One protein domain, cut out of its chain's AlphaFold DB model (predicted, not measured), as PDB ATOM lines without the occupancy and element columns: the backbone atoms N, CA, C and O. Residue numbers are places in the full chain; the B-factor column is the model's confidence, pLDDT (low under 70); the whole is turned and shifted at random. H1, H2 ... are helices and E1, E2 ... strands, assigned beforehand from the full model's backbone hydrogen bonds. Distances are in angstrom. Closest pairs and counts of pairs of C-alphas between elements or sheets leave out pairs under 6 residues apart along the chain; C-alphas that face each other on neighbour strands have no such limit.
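What this domain is: This is residues 228 to 272, 381 to 422 and 430 to 473 of the 502 residues of an uncharacterized protein of Nakamurella silvestris (UniProt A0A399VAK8). A long, twisted sheet curls round H1, and H2 covers its E4 side on the same face: two layers, helices on one face. The printed part has 131 residues, mixed, ordered E1 E2 H1 E3 H2 E4; the mixed sheet runs E2 E1 E3 E4. It is a rod, only just loose, close to compact: radius of gyration of the C-alphas 17.1 A, spans 62 by 26 by 24 A.

How they stand to each other: Start at E1, residues 228 to 243, in an antiparallel hairpin with E2, residues 249 to 264; N 234 and O 261 are 2.9 A apart, within hydrogen-bond range. E3, residues 402 to 415, is antiparallel to E1, with N 231 and O 412 at 2.9 A, and parallel to E4, residues 456 to 472, with N 411 and O 467 at 2.7 A. H1, residues 381 to 396, has every O i to N i+4 pair within range; H2, residues 430 to 454, has 19 of 21. Their closest C-alphas, Met 384 and Phe 440, touch at 5.8 A, at a steep tilt of 44 degrees.

Where its parts are: Find C-alpha 228 at (24.078, -25.612, -12.971); E1 spans 46.7 A, E2 35.5 A, H1 22.3 A, E3 37.6 A, H2 36.0 A and E4 38.4 A, to C-alpha 472 at (23.286, -29.651, -3.660).

The domain as a whole: Residues 273 to 380 and 423 to 429 are cut out, leaving C-alpha gaps of 24.2 A and 13.6 A. Mean pLDDT of the printed part is 72.3; residues 410 to 422 and 462 to 473 are among those under 70.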
ATOM      1  N   PHE A 228      24.608 -26.755 -13.696       66.25
ATOM      2  CA  PHE A 228      24.078 -25.612 -12.971       66.25
ATOM      3  C   PHE A 228      22.752 -25.192 -13.593       66.25
ATOM      4  O   PHE A 228      22.626 -25.101 -14.814       66.25
ATOM      5  N   GLN A 229      21.773 -24.914 -12.749       70.19
ATOM      6  CA  GLN A 229      20.522 -24.264 -13.110       70.19
ATOM      7  C   GLN A 229      20.217 -23.275 -11.992       70.19
ATOM      8  O   GLN A 229      20.382 -23.633 -10.829       70.19
ATOM      9  N   PHE A 230      19.783 -22.058 -12.306       70.94
ATOM     10  CA  PHE A 230      19.315 -21.122 -11.290       70.94
ATOM     11  C   PHE A 230      17.801 -20.948 -11.391       70.94
ATOM     12  O   PHE A 230      17.253 -20.718 -12.466       70.94
ATOM     13  N   ARG A 231      17.127 -21.092 -10.255       75.62
ATOM     14  CA  ARG A 231      15.723 -20.748 -10.039       75.62
ATOM     15  C   ARG A 231      15.674 -19.373  -9.384       75.62
ATOM     16  O   ARG A 231      16.525 -19.083  -8.551       75.62
ATOM     17  N   ILE A 232      14.727 -18.531  -9.769       79.69
ATOM     18  CA  ILE A 232      14.527 -17.199  -9.198       79.69
ATOM     19  C   ILE A 232      13.123 -17.187  -8.610       79.69
ATOM     20  O   ILE A 232      12.155 -17.317  -9.354       79.69
ATOM     21  N   ASP A 233      13.042 -17.070  -7.287       78.25
ATOM     22  CA  ASP A 233      11.811 -16.960  -6.511       78.25
ATOM     23  C   ASP A 233      11.656 -15.512  -6.025       78.25
ATOM     24  O   ASP A 233      12.487 -15.019  -5.259       78.25
ATOM     25  N   LEU A 234      10.595 -14.826  -6.443       80.12
ATOM     26  CA  LEU A 234      10.272 -13.463  -6.018       80.12
ATOM     27  C   LEU A 234       9.125 -13.490  -5.005       80.12
ATOM     28  O   LEU A 234       8.064 -14.049  -5.286       80.12
ATOM     29  N   GLN A 235       9.316 -12.847  -3.851       79.31
ATOM     30  CA  GLN A 235       8.251 -12.616  -2.871       79.31
ATOM     31  C   GLN A 235       7.777 -11.166  -2.936       79.31
ATOM     32  O   GLN A 235       8.577 -10.233  -2.821       79.31
ATOM     33  N   PHE A 236       6.467 -10.964  -3.056       79.56
ATOM     34  CA  PHE A 236       5.866  -9.636  -3.168       79.56
ATOM     35  C   PHE A 236       4.536  -9.540  -2.412       79.56
ATOM     36  O   PHE A 236       3.957 -10.537  -1.979       79.56
ATOM     37  N   ARG A 237       4.062  -8.312  -2.206       82.56
ATOM     38  CA  ARG A 237       2.759  -8.003  -1.602       82.56
ATOM     39  C   ARG A 237       1.985  -7.073  -2.525       82.56
ATOM     40  O   ARG A 237       2.542  -6.104  -3.022       82.56
ATOM     41  N   ILE A 238       0.718  -7.383  -2.766       82.69
ATOM     42  CA  ILE A 238      -0.200  -6.574  -3.564       82.69
ATOM     43  C   ILE A 238      -1.114  -5.836  -2.589       82.69
ATOM     44  O   ILE A 238      -1.831  -6.467  -1.813       82.69
ATOM     45  N   THR A 239      -1.115  -4.509  -2.636       82.50
ATOM     46  CA  THR A 239      -2.020  -3.659  -1.854       82.50
ATOM     47  C   THR A 239      -2.942  -2.919  -2.812       82.50
ATOM     48  O   THR A 239      -2.468  -2.222  -3.711       82.50
ATOM     49  N   ARG A 240      -4.263  -3.027  -2.631       81.69
ATOM     50  CA  ARG A 240      -5.207  -2.201  -3.394       81.69
ATOM     51  C   ARG A 240      -5.037  -0.734  -3.010       81.69
ATOM     52  O   ARG A 240      -4.937  -0.401  -1.826       81.69
ATOM     53  N   ILE A 241      -5.079   0.135  -4.012       80.12
ATOM     54  CA  ILE A 241      -5.123   1.582  -3.809       80.12
ATOM     55  C   ILE A 241      -6.382   2.185  -4.417       80.12
ATOM     56  O   ILE A 241      -6.992   1.615  -5.321       80.12
ATOM     57  N   GLU A 242      -6.759   3.353  -3.914       81.50
ATOM     58  CA  GLU A 242      -7.818   4.184  -4.481       81.50
ATOM     59  C   GLU A 242      -7.394   5.659  -4.472       81.50
ATOM     60  O   GLU A 242      -6.648   6.076  -3.578       81.50
ATOM     61  N   PRO A 243      -7.847   6.476  -5.438       71.94
ATOM     62  CA  PRO A 243      -7.543   7.898  -5.452       71.94
ATOM     63  C   PRO A 243      -8.219   8.588  -4.261       71.94
ATOM     64  O   PRO A 243      -9.433   8.499  -4.063       71.94
ATOM     65  N   ALA A 244      -7.424   9.295  -3.462       74.00
ATOM     66  CA  ALA A 244      -7.915  10.168  -2.408       74.00
ATOM     67  C   ALA A 244      -8.385  11.513  -2.993       74.00
ATOM     68  O   ALA A 244      -8.353  11.765  -4.197       74.00
ATOM     69  N   THR A 245      -8.779  12.441  -2.123       71.06
ATOM     70  CA  THR A 245      -8.964  13.841  -2.514       71.06
ATOM     71  C   THR A 245      -7.613  14.533  -2.760       71.06
ATOM     72  O   THR A 245      -6.848  14.786  -1.828       71.06
ATOM     73  N   GLY A 246      -7.349  14.886  -4.023       65.56
ATOM     74  CA  GLY A 246      -6.100  15.512  -4.491       65.56
ATOM     75  C   GLY A 246      -5.090  14.490  -5.029       65.56
ATOM     76  O   GLY A 246      -5.451  13.348  -5.286       65.56
ATOM     77  N   ASP A 247      -3.820  14.885  -5.157       61.81
ATOM     78  CA  ASP A 247      -2.728  14.045  -5.693       61.81
ATOM     79  C   ASP A 247      -2.230  12.991  -4.675       61.81
ATOM     80  O   ASP A 247      -1.033  12.843  -4.425       61.81
ATOM     81  N   LYS A 248      -3.150  12.309  -3.987       66.88
ATOM     82  CA  LYS A 248      -2.850  11.343  -2.922       66.88
ATOM     83  C   LYS A 248      -3.574  10.029  -3.165       66.88
ATOM     84  O   LYS A 248      -4.708  10.017  -3.628       66.88
ATOM     85  N   TRP A 249      -2.940   8.934  -2.768       73.56
ATOM     86  CA  TRP A 249      -3.503   7.588  -2.825       73.56
ATOM     87  C   TRP A 249      -3.873   7.101  -1.421       73.56
ATOM     88  O   TRP A 249      -3.127   7.319  -0.462       73.56
ATOM     89  N   LEU A 250      -5.033   6.458  -1.298       74.38
ATOM     90  CA  LEU A 250      -5.441   5.696  -0.121       74.38
ATOM     91  C   LEU A 250      -4.982   4.250  -0.294       74.38
ATOM     92  O   LEU A 250      -5.251   3.640  -1.325       74.38
ATOM     93  N   PHE A 251      -4.306   3.714   0.720       78.50
ATOM     94  CA  PHE A 251      -3.821   2.336   0.755       78.50
ATOM     95  C   PHE A 251      -4.747   1.496   1.635       78.50
ATOM     96  O   PHE A 251      -4.905   1.785   2.824       78.50
ATOM     97  N   HIS A 252      -5.340   0.455   1.058       72.12
ATOM     98  CA  HIS A 252      -6.231  -0.469   1.762       72.12
ATOM     99  C   HIS A 252      -5.421  -1.652   2.300       72.12
ATOM    100  O   HIS A 252      -5.424  -2.744   1.730       72.12
ATOM    101  N   ASN A 253      -4.659  -1.414   3.371       66.94
ATOM    102  CA  ASN A 253      -3.752  -2.407   3.975       66.94
ATOM    103  C   ASN A 253      -4.481  -3.670   4.479       66.94
ATOM    104  O   ASN A 253      -3.880  -4.731   4.601       66.94
ATOM    105  N   ASP A 254      -5.782  -3.577   4.747       66.81
ATOM    106  CA  ASP A 254      -6.683  -4.686   5.073       66.81
ATOM    107  C   ASP A 254      -6.983  -5.619   3.881       66.81
ATOM    108  O   ASP A 254      -7.526  -6.706   4.070       66.81
ATOM    109  N   THR A 255      -6.590  -5.224   2.666       66.00
ATOM    110  CA  THR A 255      -6.673  -6.030   1.434       66.00
ATOM    111  C   THR A 255      -5.313  -6.557   0.956       66.00
ATOM    112  O   THR A 255      -5.205  -7.085  -0.152       66.00
ATOM    113  N   GLU A 256      -4.258  -6.409   1.767       73.88
ATOM    114  CA  GLU A 256      -2.902  -6.816   1.399       73.88
ATOM    115  C   GLU A 256      -2.811  -8.330   1.141       73.88
ATOM    116  O   GLU A 256      -3.083  -9.155   2.013       73.88
ATOM    117  N   THR A 257      -2.413  -8.697  -0.077       81.44
ATOM    118  CA  THR A 257      -2.297 -10.088  -0.532       81.44
ATOM    119  C   THR A 257      -0.833 -10.422  -0.801       81.44
ATOM    120  O   THR A 257      -0.183  -9.767  -1.612       81.44
ATOM    121  N   THR A 258      -0.291 -11.446  -0.144       80.94
ATOM    122  CA  THR A 258       1.060 -11.956  -0.430       80.94
ATOM    123  C   THR A 258       1.057 -12.804  -1.697       80.94
ATOM    124  O   THR A 258       0.258 -13.736  -1.797       80.94
ATOM    125  N   GLY A 259       1.973 -12.524  -2.621       75.81
ATOM    126  CA  GLY A 259       2.177 -13.292  -3.844       75.81
ATOM    127  C   GLY A 259       3.602 -13.832  -3.957       75.81
ATOM    128  O   GLY A 259       4.543 -13.324  -3.337       75.81
ATOM    129  N   THR A 260       3.748 -14.876  -4.765       82.06
ATOM    130  CA  THR A 260       5.040 -15.461  -5.136       82.06
ATOM    131  C   THR A 260       5.052 -15.735  -6.630       82.06
ATOM    132  O   THR A 260       4.061 -16.238  -7.164       82.06
ATOM    133  N   ALA A 261       6.165 -15.443  -7.292       83.75
ATOM    134  CA  ALA A 261       6.398 -15.795  -8.690       83.75
ATOM    135  C   ALA A 261       7.739 -16.527  -8.800       83.75
ATOM    136  O   ALA A 261       8.689 -16.163  -8.101       83.75
ATOM    137  N   ASP A 262       7.816 -17.550  -9.652       85.06
ATOM    138  CA  ASP A 262       9.051 -18.302  -9.853       85.06
ATOM    139  C   ASP A 262       9.338 -18.639 -11.316       85.06
ATOM    140  O   ASP A 262       8.464 -19.007 -12.103       85.06
ATOM    141  N   VAL A 263      10.612 -18.505 -11.680       83.06
ATOM    142  CA  VAL A 263      11.148 -18.844 -13.004       83.06
ATOM    143  C   VAL A 263      12.432 -19.652 -12.845       83.06
ATOM    144  O   VAL A 263      13.111 -19.586 -11.821       83.06
ATOM    145  N   SER A 264      12.782 -20.457 -13.845       77.69
ATOM    146  CA  SER A 264      13.998 -21.276 -13.819       77.69
ATOM    147  C   SER A 264      14.763 -21.158 -15.124       77.69
ATOM    148  O   SER A 264      14.188 -21.263 -16.203       77.69
ATOM    149  N   SER A 265      16.078 -20.987 -15.019       75.88
ATOM    150  CA  SER A 265      16.973 -20.932 -16.167       75.88
ATOM    151  C   SER A 265      16.989 -22.245 -16.948       75.88
ATOM    152  O   SER A 265      16.626 -23.313 -16.443       75.88
ATOM    153  N   ALA A 266      17.551 -22.195 -18.155       69.31
ATOM    154  CA  ALA A 266      18.043 -23.395 -18.814       69.31
ATOM    155  C   ALA A 266      19.110 -24.106 -17.953       69.31
ATOM    156  O   ALA A 266      19.726 -23.520 -17.058       69.31
ATOM    157  N   ILE A 267      19.334 -25.390 -18.235       65.69
ATOM    158  CA  ILE A 267      20.358 -26.197 -17.566       65.69
ATOM    159  C   ILE A 267      21.701 -26.011 -18.290       65.69
ATOM    160  O   ILE A 267      21.876 -26.485 -19.415       65.69
ATOM    161  N   TYR A 268      22.663 -25.369 -17.628       66.38
ATOM    162  CA  TYR A 268      24.033 -25.172 -18.114       66.38
ATOM    163  C   TYR A 268      24.909 -26.368 -17.728       66.38
ATOM    164  O   TYR A 268      24.805 -26.891 -16.616       66.38
ATOM    165  N   GLN A 269      25.766 -26.834 -18.643       56.22
ATOM    166  CA  GLN A 269      26.489 -28.094 -18.466       56.22
ATOM    167  C   GLN A 269      27.938 -28.062 -18.975       56.22
ATOM    168  O   GLN A 269      28.206 -27.804 -20.156       56.22
ATOM    169  N   SER A 270      28.879 -28.443 -18.105       51.72
ATOM    170  CA  SER A 270      30.289 -28.562 -18.470       51.72
ATOM    171  C   SER A 270      30.550 -29.778 -19.361       51.72
ATOM    172  O   SER A 270      29.911 -30.829 -19.248       51.72
ATOM    173  N   GLY A 271      31.500 -29.639 -20.290       48.50
ATOM    174  CA  GLY A 271      31.897 -30.735 -21.178       48.50
ATOM    175  C   GLY A 271      30.809 -31.193 -22.158       48.50
ATOM    176  O   GLY A 271      30.868 -32.325 -22.648       48.50
ATOM    177  N   ALA A 272      29.823 -30.338 -22.452       40.69
ATOM    178  CA  ALA A 272      28.898 -30.521 -23.563       40.69
ATOM    179  C   ALA A 272      29.688 -30.761 -24.863       40.69
ATOM    180  O   ALA A 272      30.393 -29.880 -25.358       40.69
ATOM    181  N   PRO A 381      16.746 -11.510 -19.741       84.12
ATOM    182  CA  PRO A 381      15.649 -10.602 -20.093       84.12
ATOM    183  C   PRO A 381      14.305 -11.323 -20.253       84.12
ATOM    184  O   PRO A 381      13.263 -10.819 -19.834       84.12
ATOM    185  N   VAL A 382      14.326 -12.541 -20.809       82.00
ATOM    186  CA  VAL A 382      13.129 -13.384 -20.962       82.00
ATOM    187  C   VAL A 382      12.627 -13.851 -19.597       82.00
ATOM    188  O   VAL A 382      11.458 -13.659 -19.280       82.00
ATOM    189  N   LEU A 383      13.520 -14.378 -18.751       83.44
ATOM    190  CA  LEU A 383      13.168 -14.836 -17.403       83.44
ATOM    191  C   LEU A 383      12.604 -13.705 -16.529       83.44
ATOM    192  O   LEU A 383      11.675 -13.941 -15.761       83.44
ATOM    193  N   MET A 384      13.139 -12.484 -16.638       88.69
ATOM    194  CA  MET A 384      12.637 -11.321 -15.894       88.69
ATOM    195  C   MET A 384      11.284 -10.839 -16.431       88.69
ATOM    196  O   MET A 384      10.397 -10.520 -15.641       88.69
ATOM    197  N   THR A 385      11.083 -10.873 -17.754       85.75
ATOM    198  CA  THR A 385       9.778 -10.593 -18.380       85.75
ATOM    199  C   THR A 385       8.711 -11.578 -17.888       85.75
ATOM    200  O   THR A 385       7.640 -11.155 -17.452       85.75
ATOM    201  N   ASP A 386       9.007 -12.883 -17.894       85.56
ATOM    202  CA  ASP A 386       8.089 -13.930 -17.426       85.56
ATOM    203  C   ASP A 386       7.764 -13.774 -15.928       85.56
ATOM    204  O   ASP A 386       6.609 -13.919 -15.520       85.56
ATOM    205  N   LEU A 387       8.761 -13.427 -15.105       87.12
ATOM    206  CA  LEU A 387       8.603 -13.197 -13.665       87.12
ATOM    207  C   LEU A 387       7.672 -12.003 -13.371       87.12
ATOM    208  O   LEU A 387       6.774 -12.107 -12.533       87.12
ATOM    209  N   ILE A 388       7.839 -10.889 -14.094       86.88
ATOM    210  CA  ILE A 388       6.972  -9.705 -13.976       86.88
ATOM    211  C   ILE A 388       5.565  -9.992 -14.515       86.88
ATOM    212  O   ILE A 388       4.581  -9.541 -13.924       86.88
ATOM    213  N   HIS A 389       5.431 -10.783 -15.584       87.56
ATOM    214  CA  HIS A 389       4.121 -11.185 -16.097       87.56
ATOM    215  C   HIS A 389       3.343 -12.022 -15.068       87.56
ATOM    216  O   HIS A 389       2.195 -11.703 -14.774       87.56
ATOM    217  N   GLN A 390       3.969 -13.032 -14.449       87.81
ATOM    218  CA  GLN A 390       3.336 -13.820 -13.377       87.81
ATOM    219  C   GLN A 390       2.876 -12.938 -12.204       87.81
ATOM    220  O   GLN A 390       1.780 -13.114 -11.669       87.81
ATOM    221  N   MET A 391       3.719 -11.987 -11.796       87.44
ATOM    222  CA  MET A 391       3.442 -11.068 -10.694       87.44
ATOM    223  C   MET A 391       2.270 -10.122 -11.000       87.44
ATOM    224  O   MET A 391       1.412  -9.887 -10.147       87.44
ATOM    225  N   THR A 392       2.206  -9.595 -12.222       84.62
ATOM    226  CA  THR A 392       1.183  -8.621 -12.634       84.62
ATOM    227  C   THR A 392      -0.149  -9.294 -12.975       84.62
ATOM    228  O   THR A 392      -1.198  -8.764 -12.613       84.62
ATOM    229  N   GLU A 393      -0.138 -10.512 -13.525       86.00
ATOM    230  CA  GLU A 393      -1.330 -11.361 -13.670       86.00
ATOM    231  C   GLU A 393      -1.963 -11.682 -12.301       86.00
ATOM    232  O   GLU A 393      -3.181 -11.579 -12.137       86.00
ATOM    233  N   GLN A 394      -1.159 -11.980 -11.270       82.69
ATOM    234  CA  GLN A 394      -1.670 -12.131  -9.899       82.69
ATOM    235  C   GLN A 394      -2.305 -10.831  -9.375       82.69
ATOM    236  O   GLN A 394      -3.377 -10.878  -8.771       82.69
ATOM    237  N   ALA A 395      -1.700  -9.671  -9.643       79.38
ATOM    238  CA  ALA A 395      -2.198  -8.380  -9.167       79.38
ATOM    239  C   ALA A 395      -3.504  -7.923  -9.849       79.38
ATOM    240  O   ALA A 395      -4.395  -7.395  -9.178       79.38
ATOM    241  N   GLN A 396      -3.687  -8.221 -11.142       77.88
ATOM    242  CA  GLN A 396      -4.938  -7.963 -11.874       77.88
ATOM    243  C   GLN A 396      -6.161  -8.656 -11.245       77.88
ATOM    244  O   GLN A 396      -7.276  -8.141 -11.341       77.88
ATOM    245  N   ASN A 397      -5.970  -9.784 -10.550       76.06
ATOM    246  CA  ASN A 397      -7.049 -10.486  -9.847       76.06
ATOM    247  C   ASN A 397      -7.513  -9.781  -8.553       76.06
ATOM    248  O   ASN A 397      -8.588 -10.102  -8.047       76.06
ATOM    249  N   VAL A 398      -6.734  -8.836  -8.010       72.19
ATOM    250  CA  VAL A 398      -7.035  -8.139  -6.740       72.19
ATOM    251  C   VAL A 398      -7.874  -6.873  -6.961       72.19
ATOM    252  O   VAL A 398      -8.738  -6.545  -6.144       72.19
ATOM    253  N   GLY A 399      -7.666  -6.159  -8.072       67.62
ATOM    254  CA  GLY A 399      -8.458  -4.978  -8.410       67.62
ATOM    255  C   GLY A 399      -7.848  -4.089  -9.490       67.62
ATOM    256  O   GLY A 399      -6.696  -4.257  -9.883       67.62
ATOM    257  N   VAL A 400      -8.641  -3.109  -9.939       68.25
ATOM    258  CA  VAL A 400      -8.319  -2.211 -11.068       68.25
ATOM    259  C   VAL A 400      -7.091  -1.333 -10.807       68.25
ATOM    260  O   VAL A 400      -6.403  -0.983 -11.751       68.25
ATOM    261  N   GLN A 401      -6.813  -0.975  -9.550       83.00
ATOM    262  CA  GLN A 401      -5.650  -0.162  -9.175       83.00
ATOM    263  C   GLN A 401      -4.961  -0.773  -7.956       83.00
ATOM    264  O   GLN A 401      -5.606  -1.080  -6.946       83.00
ATOM    265  N   HIS A 402      -3.652  -0.980  -8.058       82.94
ATOM    266  CA  HIS A 402      -2.886  -1.722  -7.065       82.94
ATOM    267  C   HIS A 402      -1.408  -1.319  -7.055       82.94
ATOM    268  O   HIS A 402      -0.829  -0.940  -8.072       82.94
ATOM    269  N   VAL A 403      -0.795  -1.444  -5.879       83.25
ATOM    270  CA  VAL A 403       0.647  -1.311  -5.676       83.25
ATOM    271  C   VAL A 403       1.222  -2.690  -5.406       83.25
ATOM    272  O   VAL A 403       0.778  -3.377  -4.486       83.25
ATOM    273  N   ILE A 404       2.227  -3.075  -6.183       83.00
ATOM    274  CA  ILE A 404       3.021  -4.278  -5.973       83.00
ATOM    275  C   ILE A 404       4.305  -3.873  -5.242       83.00
ATOM    276  O   ILE A 404       5.107  -3.089  -5.750       83.00
ATOM    277  N   VAL A 405       4.481  -4.390  -4.028       78.62
ATOM    278  CA  VAL A 405       5.637  -4.144  -3.161       78.62
ATOM    279  C   VAL A 405       6.549  -5.363  -3.183       78.62
ATOM    280  O   VAL A 405       6.172  -6.440  -2.715       78.62
ATOM    281  N   LEU A 406       7.756  -5.190  -3.711       77.62
ATOM    282  CA  LEU A 406       8.770  -6.235  -3.834       77.62
ATOM    283  C   LEU A 406       9.493  -6.412  -2.488       77.62
ATOM    284  O   LEU A 406      10.076  -5.461  -1.963       77.62
ATOM    285  N   ASN A 407       9.439  -7.615  -1.903       70.38
ATOM    286  CA  ASN A 407      10.039  -7.888  -0.590       70.38
ATOM    287  C   ASN A 407      11.441  -8.484  -0.714       70.38
ATOM    288  O   ASN A 407      12.360  -8.014  -0.055       70.38
ATOM    289  N   SER A 408      11.615  -9.508  -1.548       70.56
ATOM    290  CA  SER A 408      12.906 -10.174  -1.732       70.56
ATOM    291  C   SER A 408      12.956 -10.972  -3.031       70.56
ATOM    292  O   SER A 408      11.944 -11.521  -3.479       70.56
ATOM    293  N   LEU A 409      14.153 -11.065  -3.609       70.69
ATOM    294  CA  LEU A 409      14.450 -11.881  -4.783       70.69
ATOM    295  C   LEU A 409      15.458 -12.967  -4.382       70.69
ATOM    296  O   LEU A 409      16.595 -12.681  -4.011       70.69
ATOM    297  N   HIS A 410      15.048 -14.233  -4.438       67.62
ATOM    298  CA  HIS A 410      15.865 -15.376  -4.036       67.62
ATOM    299  C   HIS A 410      16.293 -16.198  -5.257       67.62
ATOM    300  O   HIS A 410      15.498 -16.909  -5.865       67.62
ATOM    301  N   VAL A 411      17.580 -16.147  -5.587       65.38
ATOM    302  CA  VAL A 411      18.208 -16.962  -6.627       65.38
ATOM    303  C   VAL A 411      18.741 -18.262  -6.013       65.38
ATOM    304  O   VAL A 411      19.717 -18.272  -5.261       65.38
ATOM    305  N   GLN A 412      18.131 -19.392  -6.352       63.06
ATOM    306  CA  GLN A 412      18.572 -20.725  -5.951       63.06
ATOM    307  C   GLN A 412      19.321 -21.413  -7.097       63.06
ATOM    308  O   GLN A 412      18.720 -21.924  -8.039       63.06
ATOM    309  N   GLY A 413      20.648 -21.469  -7.010       61.50
ATOM    310  CA  GLY A 413      21.470 -22.320  -7.862       61.50
ATOM    311  C   GLY A 413      21.360 -23.788  -7.445       61.50
ATOM    312  O   GLY A 413      21.820 -24.168  -6.373       61.50
ATOM    313  N   ALA A 414      20.805 -24.641  -8.296       53.47
ATOM    314  CA  ALA A 414      20.937 -26.086  -8.191       53.47
ATOM    315  C   ALA A 414      22.220 -26.512  -8.918       53.47
ATOM    316  O   ALA A 414      22.285 -26.456 -10.148       53.47
ATOM    317  N   SER A 415      23.237 -26.944  -8.163       51.41
ATOM    318  CA  SER A 415      24.460 -27.526  -8.732       51.41
ATOM    319  C   SER A 415      24.571 -29.008  -8.363       51.41
ATOM    320  O   SER A 415      24.115 -29.450  -7.301       51.41
ATOM    321  N   ASN A 416      25.135 -29.816  -9.262       45.50
ATOM    322  CA  ASN A 416      25.332 -31.247  -9.011       45.50
ATOM    323  C   ASN A 416      26.204 -31.437  -7.747       45.50
ATOM    324  O   ASN A 416      27.228 -30.771  -7.624       45.50
ATOM    325  N   PRO A 417      25.883 -32.343  -6.804       39.56
ATOM    326  CA  PRO A 417      26.802 -32.617  -5.701       39.56
ATOM    327  C   PRO A 417      28.166 -33.056  -6.270       39.56
ATOM    328  O   PRO A 417      28.203 -33.901  -7.165       39.56
ATOM    329  N   ASN A 418      29.252 -32.474  -5.734       37.97
ATOM    330  CA  ASN A 418      30.665 -32.533  -6.174       37.97
ATOM    331  C   ASN A 418      31.197 -31.358  -7.042       37.97
ATOM    332  O   ASN A 418      32.317 -31.453  -7.537       37.97
ATOM    333  N   THR A 419      30.473 -30.243  -7.204       42.03
ATOM    334  CA  THR A 419      30.895 -29.093  -8.051       42.03
ATOM    335  C   THR A 419      31.424 -27.857  -7.309       42.03
ATOM    336  O   THR A 419      31.644 -26.822  -7.934       42.03
ATOM    337  N   VAL A 420      31.657 -27.917  -5.992       37.47
ATOM    338  CA  VAL A 420      32.109 -26.748  -5.210       37.47
ATOM    339  C   VAL A 420      33.553 -26.373  -5.573       37.47
ATOM    340  O   VAL A 420      34.503 -26.856  -4.958       37.47
ATOM    341  N   CYS A 421      33.728 -25.512  -6.578       44.28
ATOM    342  CA  CYS A 421      35.042 -25.029  -6.990       44.28
ATOM    343  C   CYS A 421      35.490 -23.813  -6.162       44.28
ATOM    344  O   CYS A 421      34.749 -22.844  -5.974       44.28
ATOM    345  N   GLY A 422      36.727 -23.858  -5.661       41.22
ATOM    346  CA  GLY A 422      37.359 -22.722  -4.993       41.22
ATOM    347  C   GLY A 422      37.646 -21.561  -5.952       41.22
ATOM    348  O   GLY A 422      37.792 -21.762  -7.156       41.22
ATOM    349  N   THR A 430      28.475 -14.253  -7.600       69.12
ATOM    350  CA  THR A 430      28.227 -12.844  -7.241       69.12
ATOM    351  C   THR A 430      27.907 -11.997  -8.474       69.12
ATOM    352  O   THR A 430      26.867 -11.353  -8.498       69.12
ATOM    353  N   LEU A 431      28.714 -12.083  -9.540       72.06
ATOM    354  CA  LEU A 431      28.440 -11.407 -10.818       72.06
ATOM    355  C   LEU A 431      27.117 -11.825 -11.469       72.06
ATOM    356  O   LEU A 431      26.491 -11.030 -12.166       72.06
ATOM    357  N   LEU A 432      26.721 -13.090 -11.311       76.31
ATOM    358  CA  LEU A 432      25.459 -13.581 -11.851       76.31
ATOM    359  C   LEU A 432      24.271 -13.019 -11.059       76.31
ATOM    360  O   LEU A 432      23.285 -12.642 -11.679       76.31
ATOM    361  N   LEU A 433      24.383 -12.897  -9.730       79.50
ATOM    362  CA  LEU A 433      23.392 -12.206  -8.900       79.50
ATOM    363  C   LEU A 433      23.314 -10.709  -9.234       79.50
ATOM    364  O   LEU A 433      22.210 -10.226  -9.452       79.50
ATOM    365  N   GLU A 434      24.454 -10.009  -9.327       79.44
ATOM    366  CA  GLU A 434      24.519  -8.590  -9.734       79.44
ATOM    367  C   GLU A 434      23.743  -8.379 -11.045       79.44
ATOM    368  O   GLU A 434      22.794  -7.606 -11.087       79.44
ATOM    369  N   ARG A 435      24.028  -9.178 -12.084       82.31
ATOM    370  CA  ARG A 435      23.313  -9.096 -13.370       82.31
ATOM    371  C   ARG A 435      21.832  -9.468 -13.317       82.31
ATOM    372  O   ARG A 435      21.065  -8.959 -14.128       82.31
ATOM    373  N   ILE A 436      21.436 -10.398 -12.446       82.69
ATOM    374  CA  ILE A 436      20.019 -10.743 -12.253       82.69
ATOM    375  C   ILE A 436      19.276  -9.545 -11.659       82.69
ATOM    376  O   ILE A 436      18.173  -9.251 -12.106       82.69
ATOM    377  N   LEU A 437      19.885  -8.849 -10.697       83.62
ATOM    378  CA  LEU A 437      19.308  -7.656 -10.081       83.62
ATOM    379  C   LEU A 437      19.275  -6.474 -11.056       83.62
ATOM    380  O   LEU A 437      18.211  -5.888 -11.219       83.62
ATOM    381  N   ASP A 438      20.371  -6.202 -11.775       85.88
ATOM    382  CA  ASP A 438      20.437  -5.136 -12.789       85.88
ATOM    383  C   ASP A 438      19.346  -5.296 -13.869       85.88
ATOM    384  O   ASP A 438      18.727  -4.318 -14.290       85.88
ATOM    385  N   GLU A 439      19.120  -6.524 -14.359       87.31
ATOM    386  CA  GLU A 439      18.078  -6.813 -15.354       87.31
ATOM    387  C   GLU A 439      16.677  -6.735 -14.728       87.31
ATOM    388  O   GLU A 439      15.757  -6.208 -15.346       87.31
ATOM    389  N   PHE A 440      16.503  -7.217 -13.494       85.50
ATOM    390  CA  PHE A 440      15.227  -7.138 -12.787       85.50
ATOM    391  C   PHE A 440      14.792  -5.683 -12.549       85.50
ATOM    392  O   PHE A 440      13.656  -5.342 -12.871       85.50
ATOM    393  N   GLU A 441      15.692  -4.818 -12.072       86.06
ATOM    394  CA  GLU A 441      15.440  -3.384 -11.868       86.06
ATOM    395  C   GLU A 441      15.035  -2.702 -13.186       86.06
ATOM    396  O   GLU A 441      14.006  -2.027 -13.249       86.06
ATOM    397  N   GLN A 442      15.778  -2.950 -14.273       86.56
ATOM    398  CA  GLN A 442      15.474  -2.400 -15.601       86.56
ATOM    399  C   GLN A 442      14.098  -2.830 -16.124       86.56
ATOM    400  O   GLN A 442      13.355  -2.006 -16.663       86.56
ATOM    401  N   GLN A 443      13.737  -4.107 -15.966       85.31
ATOM    402  CA  GLN A 443      12.446  -4.622 -16.428       85.31
ATOM    403  C   GLN A 443      11.288  -4.131 -15.541       85.31
ATOM    404  O   GLN A 443      10.223  -3.792 -16.061       85.31
ATOM    405  N   VAL A 444      11.494  -4.009 -14.223       83.44
ATOM    406  CA  VAL A 444      10.524  -3.402 -13.295       83.44
ATOM    407  C   VAL A 444      10.287  -1.932 -13.638       83.44
ATOM    408  O   VAL A 444       9.132  -1.515 -13.721       83.44
ATOM    409  N   GLN A 445      11.345  -1.158 -13.903       82.81
ATOM    410  CA  GLN A 445      11.225   0.243 -14.306       82.81
ATOM    411  C   GLN A 445      10.489   0.379 -15.648       82.81
ATOM    412  O   GLN A 445       9.522   1.133 -15.743       82.81
ATOM    413  N   GLY A 446      10.885  -0.390 -16.669       80.62
ATOM    414  CA  GLY A 446      10.237  -0.360 -17.984       80.62
ATOM    415  C   GLY A 446       8.761  -0.781 -17.952       80.62
ATOM    416  O   GLY A 446       7.935  -0.228 -18.687       80.62
ATOM    417  N   TYR A 447       8.398  -1.724 -17.077       78.62
ATOM    418  CA  TYR A 447       7.002  -2.099 -16.855       78.62
ATOM    419  C   TYR A 447       6.232  -1.019 -16.077       78.62
ATOM    420  O   TYR A 447       5.096  -0.709 -16.433       78.62
ATOM    421  N   GLY A 448       6.841  -0.408 -15.057       72.44
ATOM    422  CA  GLY A 448       6.250   0.700 -14.302       72.44
ATOM    423  C   GLY A 448       5.884   1.877 -15.210       72.44
ATOM    424  O   GLY A 448       4.715   2.254 -15.279       72.44
ATOM    425  N   ASP A 449       6.848   2.361 -15.999       73.31
ATOM    426  CA  ASP A 449       6.669   3.465 -16.956       73.31
ATOM    427  C   ASP A 449       5.554   3.201 -17.992       73.31
ATOM    428  O   ASP A 449       4.947   4.139 -18.512       73.31
ATOM    429  N   SER A 450       5.281   1.931 -18.324       73.19
ATOM    430  CA  SER A 450       4.263   1.557 -19.317       73.19
ATOM    431  C   SER A 450       2.871   1.281 -18.739       73.19
ATOM    432  O   SER A 450       1.901   1.404 -19.485       73.19
ATOM    433  N   ASN A 451       2.750   0.961 -17.444       72.00
ATOM    434  CA  ASN A 451       1.483   0.554 -16.814       72.00
ATOM    435  C   ASN A 451       0.999   1.512 -15.703       72.00
ATOM    436  O   ASN A 451      -0.092   1.313 -15.160       72.00
ATOM    437  N   GLU A 452       1.735   2.594 -15.411       71.00
ATOM    438  CA  GLU A 452       1.300   3.654 -14.484       71.00
ATOM    439  C   GLU A 452      -0.069   4.242 -14.887       71.00
ATOM    440  O   GLU A 452      -0.933   4.485 -14.042       71.00
ATOM    441  N   ALA A 453      -0.307   4.400 -16.195       65.94
ATOM    442  CA  ALA A 453      -1.570   4.896 -16.750       65.94
ATOM    443  C   ALA A 453      -2.772   3.969 -16.476       65.94
ATOM    444  O   ALA A 453      -3.898   4.455 -16.356       65.94
ATOM    445  N   ASP A 454      -2.525   2.665 -16.333       69.12
ATOM    446  CA  ASP A 454      -3.535   1.655 -16.002       69.12
ATOM    447  C   ASP A 454      -3.695   1.472 -14.476       69.12
ATOM    448  O   ASP A 454      -4.530   0.693 -14.022       69.12
ATOM    449  N   GLY A 455      -2.945   2.229 -13.663       72.44
ATOM    450  CA  GLY A 455      -3.033   2.209 -12.200       72.44
ATOM    451  C   GLY A 455      -2.308   1.039 -11.530       72.44
ATOM    452  O   GLY A 455      -2.601   0.729 -10.370       72.44
ATOM    453  N   CYS A 456      -1.373   0.402 -12.239       79.50
ATOM    454  CA  CYS A 456      -0.439  -0.571 -11.685       79.50
ATOM    455  C   CYS A 456       0.876   0.130 -11.326       79.50
ATOM    456  O   CYS A 456       1.553   0.685 -12.189       79.50
ATOM    457  N   PHE A 457       1.248   0.090 -10.047       82.00
ATOM    458  CA  PHE A 457       2.482   0.692  -9.545       82.00
ATOM    459  C   PHE A 457       3.367  -0.394  -8.939       82.00
ATOM    460  O   PHE A 457       2.931  -1.106  -8.035       82.00
ATOM    461  N   ILE A 458       4.618  -0.509  -9.380       81.38
ATOM    462  CA  ILE A 458       5.590  -1.442  -8.795       81.38
ATOM    463  C   ILE A 458       6.623  -0.634  -8.012       81.38
ATOM    464  O   ILE A 458       7.101   0.392  -8.489       81.38
ATOM    465  N   ARG A 459       6.957  -1.079  -6.798       78.31
ATOM    466  CA  ARG A 459       8.024  -0.477  -5.991       78.31
ATOM    467  C   ARG A 459       8.731  -1.504  -5.124       78.31
ATOM    468  O   ARG A 459       8.139  -2.487  -4.683       78.31
ATOM    469  N   GLU A 460       9.969  -1.207  -4.778       72.06
ATOM    470  CA  GLU A 460      10.706  -1.968  -3.777       72.06
ATOM    471  C   GLU A 460      10.227  -1.648  -2.349       72.06
ATOM    472  O   GLU A 460       9.608  -0.610  -2.063       72.06
ATOM    473  N   SER A 461      10.470  -2.590  -1.438       73.62
ATOM    474  CA  SER A 461      10.375  -2.360   0.003       73.62
ATOM    475  C   SER A 461      11.695  -1.807   0.550       73.62
ATOM    476  O   SER A 461      12.751  -2.009  -0.034       73.62
ATOM    477  N   GLU A 462      11.646  -1.140   1.705       62.22
ATOM    478  CA  GLU A 462      12.834  -0.564   2.369       62.22
ATOM    479  C   GLU A 462      13.901  -1.616   2.741       62.22
ATOM    480  O   GLU A 462      15.064  -1.275   2.923       62.22
ATOM    481  N   GLY A 463      13.510  -2.892   2.828       64.81
ATOM    482  CA  GLY A 463      14.402  -4.032   3.049       64.81
ATOM    483  C   GLY A 463      14.527  -4.962   1.841       64.81
ATOM    484  O   GLY A 463      14.805  -6.145   2.039       64.81
ATOM    485  N   PHE A 464      14.262  -4.480   0.619       67.25
ATOM    486  CA  PHE A 464      14.411  -5.301  -0.581       67.25
ATOM    487  C   PHE A 464      15.868  -5.731  -0.769       67.25
ATOM    488  O   PHE A 464      16.785  -4.914  -0.755       67.25
ATOM    489  N   ALA A 465      16.072  -7.037  -0.939       66.75
ATOM    490  CA  ALA A 465      17.391  -7.618  -1.125       66.75
ATOM    491  C   ALA A 465      17.347  -8.836  -2.054       66.75
ATOM    492  O   ALA A 465      16.411  -9.647  -2.036       66.75
ATOM    493  N   GLY A 466      18.411  -8.962  -2.850       62.34
ATOM    494  CA  GLY A 466      18.708 -10.131  -3.662       62.34
ATOM    495  C   GLY A 466      19.599 -11.120  -2.918       62.34
ATOM    496  O   GLY A 466      20.670 -10.757  -2.436       62.34
ATOM    497  N   PHE A 467      19.204 -12.389  -2.870       64.38
ATOM    498  CA  PHE A 467      19.965 -13.453  -2.214       64.38
ATOM    499  C   PHE A 467      20.310 -14.547  -3.216       64.38
ATOM    500  O   PHE A 467      19.404 -15.073  -3.854       64.38
ATOM    501  N   MET A 468      21.578 -14.966  -3.310       61.50
ATOM    502  CA  MET A 468      21.957 -16.133  -4.114       61.50
ATOM    503  C   MET A 468      22.521 -17.265  -3.258       61.50
ATOM    504  O   MET A 468      23.552 -17.115  -2.609       61.50
ATOM    505  N   ASN A 469      21.872 -18.427  -3.319       58.56
ATOM    506  CA  ASN A 469      22.270 -19.640  -2.611       58.56
ATOM    507  C   ASN A 469      22.516 -20.777  -3.602       58.56
ATOM    508  O   ASN A 469      21.706 -20.988  -4.498       58.56
ATOM    509  N   VAL A 470      23.587 -21.556  -3.420       56.91
ATOM    510  CA  VAL A 470      23.808 -22.788  -4.197       56.91
ATOM    511  C   VAL A 470      23.525 -24.004  -3.325       56.91
ATOM    512  O   VAL A 470      24.177 -24.206  -2.302       56.91
ATOM    513  N   THR A 471      22.564 -24.827  -3.738       49.31
ATOM    514  CA  THR A 471      22.179 -26.059  -3.044       49.31
ATOM    515  C   THR A 471      22.614 -27.294  -3.830       49.31
ATOM    516  O   THR A 471      22.582 -27.339  -5.062       49.31
ATOM    517  N   GLY A 472      23.044 -28.325  -3.098       43.22
ATOM    518  CA  GLY A 472      23.286 -29.651  -3.660       43.22
ATOM    519  C   GLY A 472      21.976 -30.430  -3.741       43.22
ATOM    520  O   GLY A 472      21.289 -30.590  -2.736       43.22
ATOM    521  N   VAL A 473      21.652 -30.970  -4.919       38.25
ATOM    522  CA  VAL A 473      20.321 -31.536  -5.240       38.25
ATOM    523  C   VAL A 473      19.898 -32.735  -4.353       38.25
ATOM    524  O   VAL A 473      18.732 -33.126  -4.363       38.25
TER     525      VAL A 473